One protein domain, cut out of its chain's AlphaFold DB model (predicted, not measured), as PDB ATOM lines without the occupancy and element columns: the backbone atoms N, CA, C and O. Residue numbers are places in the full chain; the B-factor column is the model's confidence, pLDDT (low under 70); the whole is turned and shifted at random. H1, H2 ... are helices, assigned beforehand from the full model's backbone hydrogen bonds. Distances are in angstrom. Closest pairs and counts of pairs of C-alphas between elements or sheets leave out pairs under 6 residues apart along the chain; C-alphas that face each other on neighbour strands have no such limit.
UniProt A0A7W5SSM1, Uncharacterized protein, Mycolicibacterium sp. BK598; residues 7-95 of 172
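What this domain is: This is residues 7 to 95 of the 172 residues of an uncharacterized protein of Mycolicibacterium sp. BK598 (UniProt A0A7W5SSM1). One long helix, H5, makes the longest axis, and four shorter helices gather along its earlier part: H3 crosses it, H2 packs on it farther along, H4 makes a corner with it at its first residues, and H1 lies near these four. The far end sticks out as an arm, residues 87 to 95, of which 87 to 93 belong to H5. The 89 printed residues hold five named helices, H1 to H5 in chain order, and no named strand: the class is all helix. The whole is only just compact, close to loose, with a radius of gyration of the C-alphas of 14.1 A and spans of 50 by 24 by 18 A.

Where its parts are: Find C-alpha 67 at (41.194, 4.743, 99.386); from there H5 runs 38.7 A to C-alpha 93 at (42.248, -9.995, 135.140). Go back to C-alpha 7 at (33.022, -11.753, 100.987), where H1, residues 7 to 22, begins its 22.5 A. H2 is residues 24 to 27, H3 is residues 32 to 42 over 15.4 A, and H4 is residues 50 to 63 over 20.1 A.

How they stand to each other: H5 is the hub, touching three helices. Look at Leu 38 and Ala 71, 4.9 A apart, the closest C-alphas of H3 and H5, which touch at a steep tilt of 69.7 degrees, only just short of about perpendicular, opposite ways. H2 touches residues 78 to 85 of H5; the C-alphas of Ala 26 and Arg 82 come closest, at 5.4 A. H4 and H5 only just touch, with 3 pairs of C-alphas within 8 A, and only at the corner, closest at Thr 61 and Leu 67, 6.7 A. H4 touches H3 with residues 57 to 60 alone, closest at the C-alphas of Phe 41 and Met 60, 6.5 A. H1 and H3 are close but not clearly touching, the C-alphas of His 13 and Phe 42 being closest at 5.7 A; H1 and H5 are near each other, with 10 pairs of C-alphas within 10 A. H2 and H4 are apart. In H1, H3, H4 and H5 every O i to N i+4 pair is within hydrogen-bond range; H2 is too short for such a pair.

The domain as a whole: The C-alphas of Ala 62 and Gln 95 are the two farthest apart, at 50.6 A. The printed part has no cut and no long link, and no printed residue is under 70 in pLDDT.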
ATOM      1  N   HIS A   7      33.266 -11.125  99.686       93.94
ATOM      2  CA  HIS A   7      33.022 -11.753 100.987       93.94
ATOM      3  C   HIS A   7      33.959 -11.226 102.087       93.94
ATOM      4  O   HIS A   7      33.487 -10.963 103.188       93.94
ATOM      5  N   ILE A   8      35.250 -11.007 101.783       94.94
ATOM      6  CA  ILE A   8      36.207 -10.418 102.738       94.94
ATOM      7  C   ILE A   8      35.780  -8.993 103.087       94.94
ATOM      8  O   ILE A   8      35.816  -8.599 104.247       94.94
ATOM      9  N   TYR A   9      35.337  -8.217 102.098       95.69
ATOM     10  CA  TYR A   9      34.867  -6.857 102.342       95.69
ATOM     11  C   TYR A   9      33.659  -6.826 103.296       95.69
ATOM     12  O   TYR A   9      33.657  -6.057 104.253       95.69
ATOM     13  N   CYS A  10      32.674  -7.708 103.102       96.50
ATOM     14  CA  CYS A  10      31.519  -7.807 103.999       96.50
ATOM     15  C   CYS A  10      31.904  -8.269 105.413       96.50
ATOM     16  O   CYS A  10      31.359  -7.762 106.393       96.50
ATOM     17  N   SER A  11      32.847  -9.208 105.546       96.38
ATOM     18  CA  SER A  11      33.312  -9.643 106.867       96.38
ATOM     19  C   SER A  11      34.075  -8.530 107.591       96.38
ATOM     20  O   SER A  11      33.878  -8.334 108.787       96.38
ATOM     21  N   GLN A  12      34.900  -7.770 106.866       96.88
ATOM     22  CA  GLN A  12      35.620  -6.611 107.400       96.88
ATOM     23  C   GLN A  12      34.664  -5.488 107.810       96.88
ATOM     24  O   GLN A  12      34.846  -4.907 108.876       96.88
ATOM     25  N   HIS A  13      33.619  -5.220 107.021       97.38
ATOM     26  CA  HIS A  13      32.570  -4.262 107.388       97.38
ATOM     27  C   HIS A  13      31.890  -4.643 108.702       97.38
ATOM     28  O   HIS A  13      31.814  -3.818 109.612       97.38
ATOM     29  N   ARG A  14      31.459  -5.905 108.831       97.06
ATOM     30  CA  ARG A  14      30.828  -6.404 110.058       97.06
ATOM     31  C   ARG A  14      31.759  -6.270 111.260       97.06
ATOM     32  O   ARG A  14      31.346  -5.720 112.273       97.06
ATOM     33  N   PHE A  15      33.013  -6.700 111.112       96.94
ATOM     34  CA  PHE A  15      34.036  -6.546 112.145       96.94
ATOM     35  C   PHE A  15      34.198  -5.081 112.568       96.94
ATOM     36  O   PHE A  15      34.147  -4.775 113.755       96.94
ATOM     37  N   LEU A  16      34.356  -4.159 111.614       97.44
ATOM     38  CA  LEU A  16      34.520  -2.737 111.917       97.44
ATOM     39  C   LEU A  16      33.297  -2.165 112.629       97.44
ATOM     40  O   LEU A  16      33.449  -1.386 113.567       97.44
ATOM     41  N   ARG A  17      32.095  -2.569 112.215       96.56
ATOM     42  CA  ARG A  17      30.848  -2.158 112.858       96.56
ATOM     43  C   ARG A  17      30.754  -2.663 114.298       96.56
ATOM     44  O   ARG A  17      30.406  -1.882 115.174       96.56
ATOM     45  N   GLU A  18      31.083  -3.926 114.553       95.94
ATOM     46  CA  GLU A  18      31.127  -4.489 115.911       95.94
ATOM     47  C   GLU A  18      32.131  -3.729 116.784       95.94
ATOM     48  O   GLU A  18      31.779  -3.235 117.849       95.94
ATOM     49  N   VAL A  19      33.361  -3.522 116.302       96.00
ATOM     50  CA  VAL A  19      34.381  -2.772 117.055       96.00
ATOM     51  C   VAL A  19      33.945  -1.322 117.291       96.00
ATOM     52  O   VAL A  19      34.204  -0.772 118.354       96.00
ATOM     53  N   TRP A  20      33.278  -0.687 116.327       95.62
ATOM     54  CA  TRP A  20      32.763   0.677 116.476       95.62
ATOM     55  C   TRP A  20      31.640   0.799 117.513       95.62
ATOM     56  O   TRP A  20      31.524   1.834 118.170       95.62
ATOM     57  N   LEU A  21      30.800  -0.224 117.660       94.00
ATOM     58  CA  LEU A  21      29.705  -0.215 118.629       94.00
ATOM     59  C   LEU A  21      30.170  -0.651 120.024       94.00
ATOM     60  O   LEU A  21      29.770  -0.032 121.009       94.00
ATOM     61  N   ASP A  22      31.055  -1.645 120.100       94.12
ATOM     62  CA  ASP A  22      31.392  -2.322 121.356       94.12
ATOM     63  C   ASP A  22      32.743  -1.876 121.955       94.12
ATOM     64  O   ASP A  22      32.932  -1.938 123.169       94.12
ATOM     65  N   ASP A  23      33.698  -1.417 121.134       93.31
ATOM     66  CA  ASP A  23      35.061  -1.051 121.565       93.31
ATOM     67  C   ASP A  23      35.580   0.206 120.843       93.31
ATOM     68  O   ASP A  23      36.664   0.230 120.251       93.31
ATOM     69  N   GLN A  24      34.815   1.301 120.929       91.75
ATOM     70  CA  GLN A  24      35.241   2.624 120.442       91.75
ATOM     71  C   GLN A  24      36.643   3.047 120.899       91.75
ATOM     72  O   GLN A  24      37.369   3.647 120.107       91.75
ATOM     73  N   PRO A  25      37.100   2.743 122.129       92.88
ATOM     74  CA  PRO A  25      38.457   3.086 122.525       92.88
ATOM     75  C   PRO A  25      39.556   2.482 121.636       92.88
ATOM     76  O   PRO A  25      40.618   3.094 121.533       92.88
ATOM     77  N   ALA A  26      39.336   1.338 120.976       94.31
ATOM     78  CA  ALA A  26      40.302   0.792 120.018       94.31
ATOM     79  C   ALA A  26      40.494   1.709 118.796       94.31
ATOM     80  O   ALA A  26      41.608   1.831 118.290       94.31
ATOM     81  N   TRP A  27      39.443   2.417 118.369       96.00
ATOM     82  CA  TRP A  27      39.513   3.391 117.273       96.00
ATOM     83  C   TRP A  27      40.388   4.597 117.612       96.00
ATOM     84  O   TRP A  27      41.045   5.144 116.732       96.00
ATOM     85  N   SER A  28      40.461   4.968 118.892       95.38
ATOM     86  CA  SER A  28      41.277   6.097 119.357       95.38
ATOM     87  C   SER A  28      42.793   5.859 119.264       95.38
ATOM     88  O   SER A  28      43.574   6.791 119.440       95.38
ATOM     89  N   GLU A  29      43.221   4.623 118.986       94.56
ATOM     90  CA  GLU A  29      44.624   4.281 118.709       94.56
ATOM     91  C   GLU A  29      45.044   4.627 117.270       94.56
ATOM     92  O   GLU A  29      46.235   4.628 116.952       94.56
ATOM     93  N   LEU A  30      44.078   4.918 116.394       96.44
ATOM     94  CA  LEU A  30      44.319   5.356 115.024       96.44
ATOM     95  C   LEU A  30      44.429   6.880 114.946       96.44
ATOM     96  O   LEU A  30      43.748   7.607 115.674       96.44
ATOM     97  N   SER A  31      45.223   7.376 113.997       96.06
ATOM     98  CA  SER A  31      45.215   8.804 113.662       96.06
ATOM     99  C   SER A  31      43.865   9.225 113.067       96.06
ATOM    100  O   SER A  31      43.136   8.406 112.511       96.06
ATOM    101  N   ALA A  32      43.534  10.518 113.134       95.62
ATOM    102  CA  ALA A  32      42.252  11.014 112.630       95.62
ATOM    103  C   ALA A  32      42.035  10.685 111.140       95.62
ATOM    104  O   ALA A  32      40.947  10.273 110.759       95.62
ATOM    105  N   ASN A  33      43.082  10.792 110.315       97.00
ATOM    106  CA  ASN A  33      43.009  10.462 108.889       97.00
ATOM    107  C   ASN A  33      42.748   8.969 108.655       97.00
ATOM    108  O   ASN A  33      41.958   8.620 107.793       97.00
ATOM    109  N   GLU A  34      43.359   8.087 109.449       97.88
ATOM    110  CA  GLU A  34      43.114   6.642 109.346       97.88
ATOM    111  C   GLU A  34      41.685   6.276 109.764       97.88
ATOM    112  O   GLU A  34      41.083   5.377 109.178       97.88
ATOM    113  N   GLN A  35      41.131   6.979 110.758       97.75
ATOM    114  CA  GLN A  35      39.724   6.827 111.135       97.75
ATOM    115  C   GLN A  35      38.806   7.277 109.989       97.75
ATOM    116  O   GLN A  35      37.877   6.546 109.645       97.75
ATOM    117  N   TRP A  36      39.094   8.421 109.356       97.25
ATOM    118  CA  TRP A  36      38.372   8.885 108.165       97.25
ATOM    119  C   TRP A  36      38.456   7.889 107.010       97.25
ATOM    120  O   TRP A  36      37.417   7.489 106.498       97.25
ATOM    121  N   ASP A  37      39.651   7.395 106.675       97.94
ATOM    122  CA  ASP A  37      39.838   6.410 105.603       97.94
ATOM    123  C   ASP A  37      38.971   5.150 105.829       97.94
ATOM    124  O   ASP A  37      38.395   4.599 104.887       97.94
ATOM    125  N   LEU A  38      38.843   4.687 107.081       97.81
ATOM    126  CA  LEU A  38      37.964   3.566 107.434       97.81
ATOM    127  C   LEU A  38      36.476   3.925 107.343       97.81
ATOM    128  O   LEU A  38      35.686   3.110 106.854       97.81
ATOM    129  N   HIS A  39      36.084   5.110 107.812       97.44
ATOM    130  CA  HIS A  39      34.696   5.564 107.753       97.44
ATOM    131  C   HIS A  39      34.216   5.774 106.317       97.44
ATOM    132  O   HIS A  39      33.121   5.318 105.976       97.44
ATOM    133  N   ASP A  40      35.049   6.373 105.477       96.62
ATOM    134  CA  ASP A  40      34.727   6.658 104.085       96.62
ATOM    135  C   ASP A  40      34.660   5.374 103.262       96.62
ATOM    136  O   ASP A  40      33.740   5.200 102.463       96.62
ATOM    137  N   PHE A  41      35.596   4.442 103.470       97.44
ATOM    138  CA  PHE A  41      35.637   3.231 102.656       97.44
ATOM    139  C   PHE A  41      34.662   2.148 103.109       97.44
ATOM    140  O   PHE A  41      34.025   1.534 102.260       97.44
ATOM    141  N   PHE A  42      34.563   1.878 104.414       97.00
ATOM    142  CA  PHE A  42      33.726   0.790 104.927       97.00
ATOM    143  C   PHE A  42      32.383   1.280 105.466       97.00
ATOM    144  O   PHE A  42      31.423   0.523 105.446       97.00
ATOM    145  N   THR A  43      32.280   2.522 105.946       95.44
ATOM    146  CA  THR A  43      31.047   3.068 106.548       95.44
ATOM    147  C   THR A  43      30.486   2.175 107.673       95.44
ATOM    148  O   THR A  43      29.352   1.689 107.609       95.44
ATOM    149  N   PRO A  44      31.260   1.950 108.754       95.75
ATOM    150  CA  PRO A  44      30.861   1.080 109.866       95.75
ATOM    151  C   PRO A  44      29.661   1.615 110.661       95.75
ATOM    152  O   PRO A  44      29.023   0.864 111.393       95.75
ATOM    153  N   THR A  45      29.320   2.898 110.515       94.19
ATOM    154  CA  THR A  45      28.155   3.519 111.159       94.19
ATOM    155  C   THR A  45      26.830   3.045 110.564       94.19
ATOM    156  O   THR A  45      25.811   3.068 111.253       94.19
ATOM    157  N   ARG A  46      26.824   2.579 109.307       92.94
ATOM    158  CA  ARG A  46      25.610   2.154 108.598       92.94
ATOM    159  C   ARG A  46      25.521   0.638 108.514       92.94
ATOM    160  O   ARG A  46      26.509  -0.057 108.281       92.94
ATOM    161  N   ASN A  47      24.308   0.120 108.688       94.06
ATOM    162  CA  ASN A  47      24.013  -1.296 108.503       94.06
ATOM    163  C   ASN A  47      23.571  -1.546 107.056       94.06
ATOM    164  O   ASN A  47      22.379  -1.546 106.767       94.06
ATOM    165  N   LEU A  48      24.542  -1.685 106.156       93.62
ATOM    166  CA  LEU A  48      24.302  -1.917 104.734       93.62
ATOM    167  C   LEU A  48      24.192  -3.419 104.435       93.62
ATOM    168  O   LEU A  48      24.917  -4.238 105.005       93.62
ATOM    169  N   SER A  49      23.310  -3.780 103.508       96.31
ATOM    170  CA  SER A  49      23.222  -5.135 102.959       96.31
ATOM    171  C   SER A  49      24.459  -5.484 102.121       96.31
ATOM    172  O   SER A  49      25.206  -4.616 101.670       96.31
ATOM    173  N   ALA A  50      24.676  -6.776 101.852       94.69
ATOM    174  CA  ALA A  50      25.795  -7.216 101.011       94.69
ATOM    175  C   ALA A  50      25.748  -6.594  99.601       94.69
ATOM    176  O   ALA A  50      26.784  -6.225  99.050       94.69
ATOM    177  N   TYR A  51      24.550  -6.433  99.033       95.62
ATOM    178  CA  TYR A  51      24.372  -5.796  97.731       95.62
ATOM    179  C   TYR A  51      24.789  -4.317  97.767       95.62
ATOM    180  O   TYR A  51      25.644  -3.903  96.984       95.62
ATOM    181  N   GLU A  52      24.289  -3.552  98.741       96.94
ATOM    182  CA  GLU A  52      24.645  -2.136  98.915       96.94
ATOM    183  C   GLU A  52      26.141  -1.951  99.193       96.94
ATOM    184  O   GLU A  52      26.772  -1.056  98.639       96.94
ATOM    185  N   LEU A  53      26.747  -2.835  99.992       96.38
ATOM    186  CA  LEU A  53      28.188  -2.834 100.250       96.38
ATOM    187  C   LEU A  53      29.006  -3.033  98.970       96.38
ATOM    188  O   LEU A  53      30.071  -2.430  98.817       96.38
ATOM    189  N   LYS A  54      28.530  -3.865  98.037       95.56
ATOM    190  CA  LYS A  54      29.188  -4.074  96.741       95.56
ATOM    191  C   LYS A  54      29.161  -2.799  95.900       95.56
ATOM    192  O   LYS A  54      30.212  -2.398  95.396       95.56
ATOM    193  N   GLU A  55      27.988  -2.186  95.761       96.81
ATOM    194  CA  GLU A  55      27.815  -0.943  95.000       96.81
ATOM    195  C   GLU A  55      28.610   0.204  95.628       96.81
ATOM    196  O   GLU A  55      29.353   0.902  94.935       96.81
ATOM    197  N   PHE A  56      28.536   0.346  96.952       96.31
ATOM    198  CA  PHE A  56      29.265   1.365  97.696       96.31
ATOM    199  C   PHE A  56      30.774   1.238  97.492       96.31
ATOM    200  O   PHE A  56      31.435   2.217  97.142       96.31
ATOM    201  N   ARG A  57      31.319   0.019  97.603       96.00
ATOM    202  CA  ARG A  57      32.743  -0.240  97.360       96.00
ATOM    203  C   ARG A  57      33.161   0.178  95.953       96.00
ATOM    204  O   ARG A  57      34.216   0.789  95.787       96.00
ATOM    205  N   GLN A  58      32.369  -0.178  94.940       96.19
ATOM    206  CA  GLN A  58      32.650   0.184  93.546       96.19
ATOM    207  C   GLN A  58      32.630   1.702  93.361       96.19
ATOM    208  O   GLN A  58      33.569   2.250  92.788       96.19
ATOM    209  N   LYS A  59      31.620   2.375  93.920       97.56
ATOM    210  CA  LYS A  59      31.488   3.832  93.880       97.56
ATOM    211  C   LYS A  59      32.671   4.530  94.549       97.56
ATOM    212  O   LYS A  59      33.289   5.385  93.929       97.56
ATOM    213  N   MET A  60      33.022   4.149  95.776       96.88
ATOM    214  CA  MET A  60      34.136   4.768  96.506       96.88
ATOM    215  C   MET A  60      35.482   4.518  95.822       96.88
ATOM    216  O   MET A  60      36.284   5.435  95.713       96.88
ATOM    217  N   THR A  61      35.701   3.315  95.279       96.44
ATOM    218  CA  THR A  61      36.929   3.007  94.521       96.44
ATOM    219  C   THR A  61      37.017   3.811  93.220       96.44
ATOM    220  O   THR A  61      38.113   4.160  92.794       96.44
ATOM    221  N   ALA A  62      35.883   4.098  92.574       97.19
ATOM    222  CA  ALA A  62      35.850   4.930  91.374       97.19
ATOM    223  C   ALA A  62      36.147   6.407  91.681       97.19
ATOM    224  O   ALA A  62      36.795   7.071  90.877       97.19
ATOM    225  N   VAL A  63      35.692   6.908  92.835       97.62
ATOM    226  CA  VAL A  63      35.954   8.285  93.290       97.62
ATOM    227  C   VAL A  63      37.405   8.452  93.745       97.62
ATOM    228  O   VAL A  63      38.067   9.403  93.341       97.62
ATOM    229  N   ASP A  64      37.908   7.520  94.555       97.56
ATOM    230  CA  ASP A  64      39.290   7.509  95.032       97.56
ATOM    231  C   ASP A  64      39.888   6.092  94.925       97.56
ATOM    232  O   ASP A  64      39.700   5.249  95.813       97.56
ATOM    233  N   PRO A  65      40.671   5.817  93.865       96.69
ATOM    234  CA  PRO A  65      41.326   4.524  93.670       96.69
ATOM    235  C   PRO A  65      42.351   4.159  94.755       96.69
ATOM    236  O   PRO A  65      42.712   2.986  94.890       96.69
ATOM    237  N   SER A  66      42.845   5.135  95.525       97.12
ATOM    238  CA  SER A  66      43.839   4.920  96.585       97.12
ATOM    239  C   SER A  66      43.207   4.559  97.935       97.12
ATOM    240  O   SER A  66      43.841   3.883  98.758       97.12
ATOM    241  N   LEU A  67      41.943   4.943  98.146       96.44
ATOM    242  CA  LEU A  67      41.194   4.743  99.386       96.44
ATOM    243  C   LEU A  67      41.168   3.281  99.876       96.44
ATOM    244  O   LEU A  67      41.479   3.066 101.050       96.44
ATOM    245  N   PRO A  68      40.930   2.252  99.032       96.31
ATOM    246  CA  PRO A  68      40.943   0.860  99.487       96.31
ATOM    247  C   PRO A  68      42.277   0.444 100.121       96.31
ATOM    248  O   PRO A  68      42.307  -0.338 101.074       96.31
ATOM    249  N   GLN A  69      43.402   0.953  99.602       96.06
ATOM    250  CA  GLN A  69      44.717   0.637 100.159       96.06
ATOM    251  C   GLN A  69      44.946   1.334 101.498       96.06
ATOM    252  O   GLN A  69      45.463   0.701 102.422       96.06
ATOM    253  N   ARG A  70      44.577   2.616 101.606       97.81
ATOM    254  CA  ARG A  70      44.704   3.380 102.854       97.81
ATOM    255  C   ARG A  70      43.843   2.775 103.958       97.81
ATOM    256  O   ARG A  70      44.381   2.381 104.996       97.81
ATOM    257  N   ALA A  71      42.564   2.544 103.669       97.25
ATOM    258  CA  ALA A  71      41.628   1.881 104.571       97.25
ATOM    259  C   ALA A  71      42.116   0.477 104.971       97.25
ATOM    260  O   ALA A  71      42.072   0.108 106.141       97.25
ATOM    261  N   GLY A  72      42.675  -0.295 104.033       96.75
ATOM    262  CA  GLY A  72      43.249  -1.610 104.331       96.75
ATOM    263  C   GLY A  72      44.458  -1.568 105.280       96.75
ATOM    264  O   GLY A  72      44.638  -2.483 106.087       96.75
ATOM    265  N   ARG A  73      45.295  -0.522 105.220       97.62
ATOM    266  CA  ARG A  73      46.406  -0.325 106.174       97.62
ATOM    267  C   ARG A  73      45.888   0.092 107.550       97.62
ATOM    268  O   ARG A  73      46.348  -0.461 108.550       97.62
ATOM    269  N   ALA A  74      44.926   1.014 107.590       97.94
ATOM    270  CA  ALA A  74      44.276   1.452 108.822       97.94
ATOM    271  C   ALA A  74      43.561   0.289 109.533       97.94
ATOM    272  O   ALA A  74      43.709   0.122 110.742       97.94
ATOM    273  N   LEU A  75      42.887  -0.586 108.777       97.75
ATOM    274  CA  LEU A  75      42.220  -1.780 109.304       97.75
ATOM    275  C   LEU A  75      43.206  -2.703 110.027       97.75
ATOM    276  O   LEU A  75      42.962  -3.092 111.165       97.75
ATOM    277  N   LYS A  76      44.352  -3.006 109.408       97.38
ATOM    278  CA  LYS A  76      45.385  -3.842 110.042       97.38
ATOM    279  C   LYS A  76      45.908  -3.231 111.339       97.38
ATOM    280  O   LYS A  76      46.121  -3.947 112.313       97.38
ATOM    281  N   LYS A  77      46.109  -1.909 111.370       97.56
ATOM    282  CA  LYS A  77      46.488  -1.217 112.608       97.56
ATOM    283  C   LYS A  77      45.412  -1.364 113.677       97.56
ATOM    284  O   LYS A  77      45.749  -1.690 114.813       97.56
ATOM    285  N   LEU A  78      44.139  -1.204 113.319       97.50
ATOM    286  CA  LEU A  78      43.027  -1.368 114.254       97.50
ATOM    287  C   LEU A  78      42.969  -2.786 114.830       97.50
ATOM    288  O   LEU A  78      42.823  -2.946 116.039       97.50
ATOM    289  N   GLU A  79      43.139  -3.810 113.990       97.31
ATOM    290  CA  GLU A  79      43.202  -5.212 114.424       97.31
ATOM    291  C   GLU A  79      44.319  -5.420 115.456       97.31
ATOM    292  O   GLU A  79      44.082  -5.990 116.523       97.31
ATOM    293  N   THR A  80      45.521  -4.896 115.184       96.69
ATOM    294  CA  THR A  80      46.649  -4.995 116.123       96.69
ATOM    295  C   THR A  80      46.397  -4.231 117.424       96.69
ATOM    296  O   THR A  80      46.650  -4.761 118.506       96.69
ATOM    297  N   ALA A  81      45.845  -3.018 117.343       94.94
ATOM    298  CA  ALA A  81      45.526  -2.188 118.499       94.94
ATOM    299  C   ALA A  81      44.483  -2.862 119.402       94.94
ATOM    300  O   ALA A  81      44.666  -2.940 120.621       94.94
ATOM    301  N   ARG A  82      43.428  -3.421 118.798       95.62
ATOM    302  CA  ARG A  82      42.397  -4.179 119.509       95.62
ATOM    303  C   ARG A  82      42.988  -5.412 120.188       95.62
ATOM    304  O   ARG A  82      42.748  -5.607 121.376       95.62
ATOM    305  N   ALA A  83      43.803  -6.197 119.481       94.88
ATOM    306  CA  ALA A  83      44.432  -7.396 120.037       94.88
ATOM    307  C   ALA A  83      45.315  -7.079 121.260       94.88
ATOM    308  O   ALA A  83      45.184  -7.718 122.310       94.88
ATOM    309  N   LEU A  84      46.162  -6.048 121.162       93.88
ATOM    310  CA  LEU A  84      47.007  -5.586 122.271       93.88
ATOM    311  C   LEU A  84      46.172  -5.129 123.471       93.88
ATOM    312  O   LEU A  84      46.484  -5.466 124.616       93.88
ATOM    313  N   ARG A  85      45.081  -4.404 123.218       91.38
ATOM    314  CA  ARG A  85      44.157  -3.948 124.260       91.38
ATOM    315  C   ARG A  85      43.478  -5.123 124.959       91.38
ATOM    316  O   ARG A  85      43.477  -5.175 126.189       91.38
ATOM    317  N   THR A  86      42.952  -6.085 124.202       91.69
ATOM    318  CA  THR A  86      42.324  -7.283 124.774       91.69
ATOM    319  C   THR A  86      43.312  -8.104 125.597       91.69
ATOM    320  O   THR A  86      42.979  -8.511 126.710       91.69
ATOM    321  N   ALA A  87      44.553  -8.257 125.123       91.88
ATOM    322  CA  ALA A  87      45.607  -8.943 125.864       91.88
ATOM    323  C   ALA A  87      45.954  -8.211 127.171       91.88
ATOM    324  O   ALA A  87      46.092  -8.842 128.217       91.88
ATOM    325  N   ALA A  88      46.025  -6.875 127.152       90.12
ATOM    326  CA  ALA A  88      46.278  -6.077 128.352       90.12
ATOM    327  C   ALA A  88      45.144  -6.186 129.387       90.12
ATOM    328  O   ALA A  88      45.411  -6.234 130.590       90.12
ATOM    329  N   ILE A  89      43.884  -6.239 128.941       89.50
ATOM    330  CA  ILE A  89      42.728  -6.446 129.826       89.50
ATOM    331  C   ILE A  89      42.789  -7.843 130.452       89.50
ATOM    332  O   ILE A  89      42.695  -7.964 131.671       89.50
ATOM    333  N   GLN A  90      43.018  -8.884 129.649       90.44
ATOM    334  CA  GLN A  90      43.141 -10.258 130.147       90.44
ATOM    335  C   GLN A  90      44.301 -10.413 131.137       90.44
ATOM    336  O   GLN A  90      44.122 -11.002 132.199       90.44
ATOM    337  N   ALA A  91      45.460  -9.817 130.847       89.31
ATOM    338  CA  ALA A  91      46.608  -9.839 131.747       89.31
ATOM    339  C   ALA A  91      46.309  -9.172 133.100       89.31
ATOM    340  O   ALA A  91      46.798  -9.634 134.127       89.31
ATOM    341  N   ARG A  92      45.491  -8.109 133.126       86.94
ATOM    342  CA  ARG A  92      45.045  -7.477 134.380       86.94
ATOM    343  C   ARG A  92      44.091  -8.365 135.172       86.94
ATOM    344  O   ARG A  92      44.193  -8.397 136.390       86.94
ATOM    345  N   LEU A  93      43.192  -9.077 134.495       87.06
ATOM    346  CA  LEU A  93      42.248  -9.995 135.140       87.06
ATOM    347  C   LEU A  93      42.936 -11.256 135.682       87.06
ATOM    348  O   LEU A  93      42.514 -11.791 136.700       87.06
ATOM    349  N   ALA A  94      44.002 -11.711 135.022       84.00
ATOM    350  CA  ALA A  94      44.786 -12.870 135.440       84.00
ATOM    351  C   ALA A  94      45.750 -12.578 136.604       84.00
ATOM    352  O   ALA A  94      46.338 -13.511 137.152       84.00
ATOM    353  N   GLN A  95      45.945 -11.308 136.986       77.06
ATOM    354  CA  GLN A  95      46.754 -10.994 138.161       77.06
ATOM    355  C   GLN A  95      46.022 -11.467 139.423       77.06
ATOM    356  O   GLN A  95      44.909 -11.006 139.684       77.06
TER     357      GLN A  95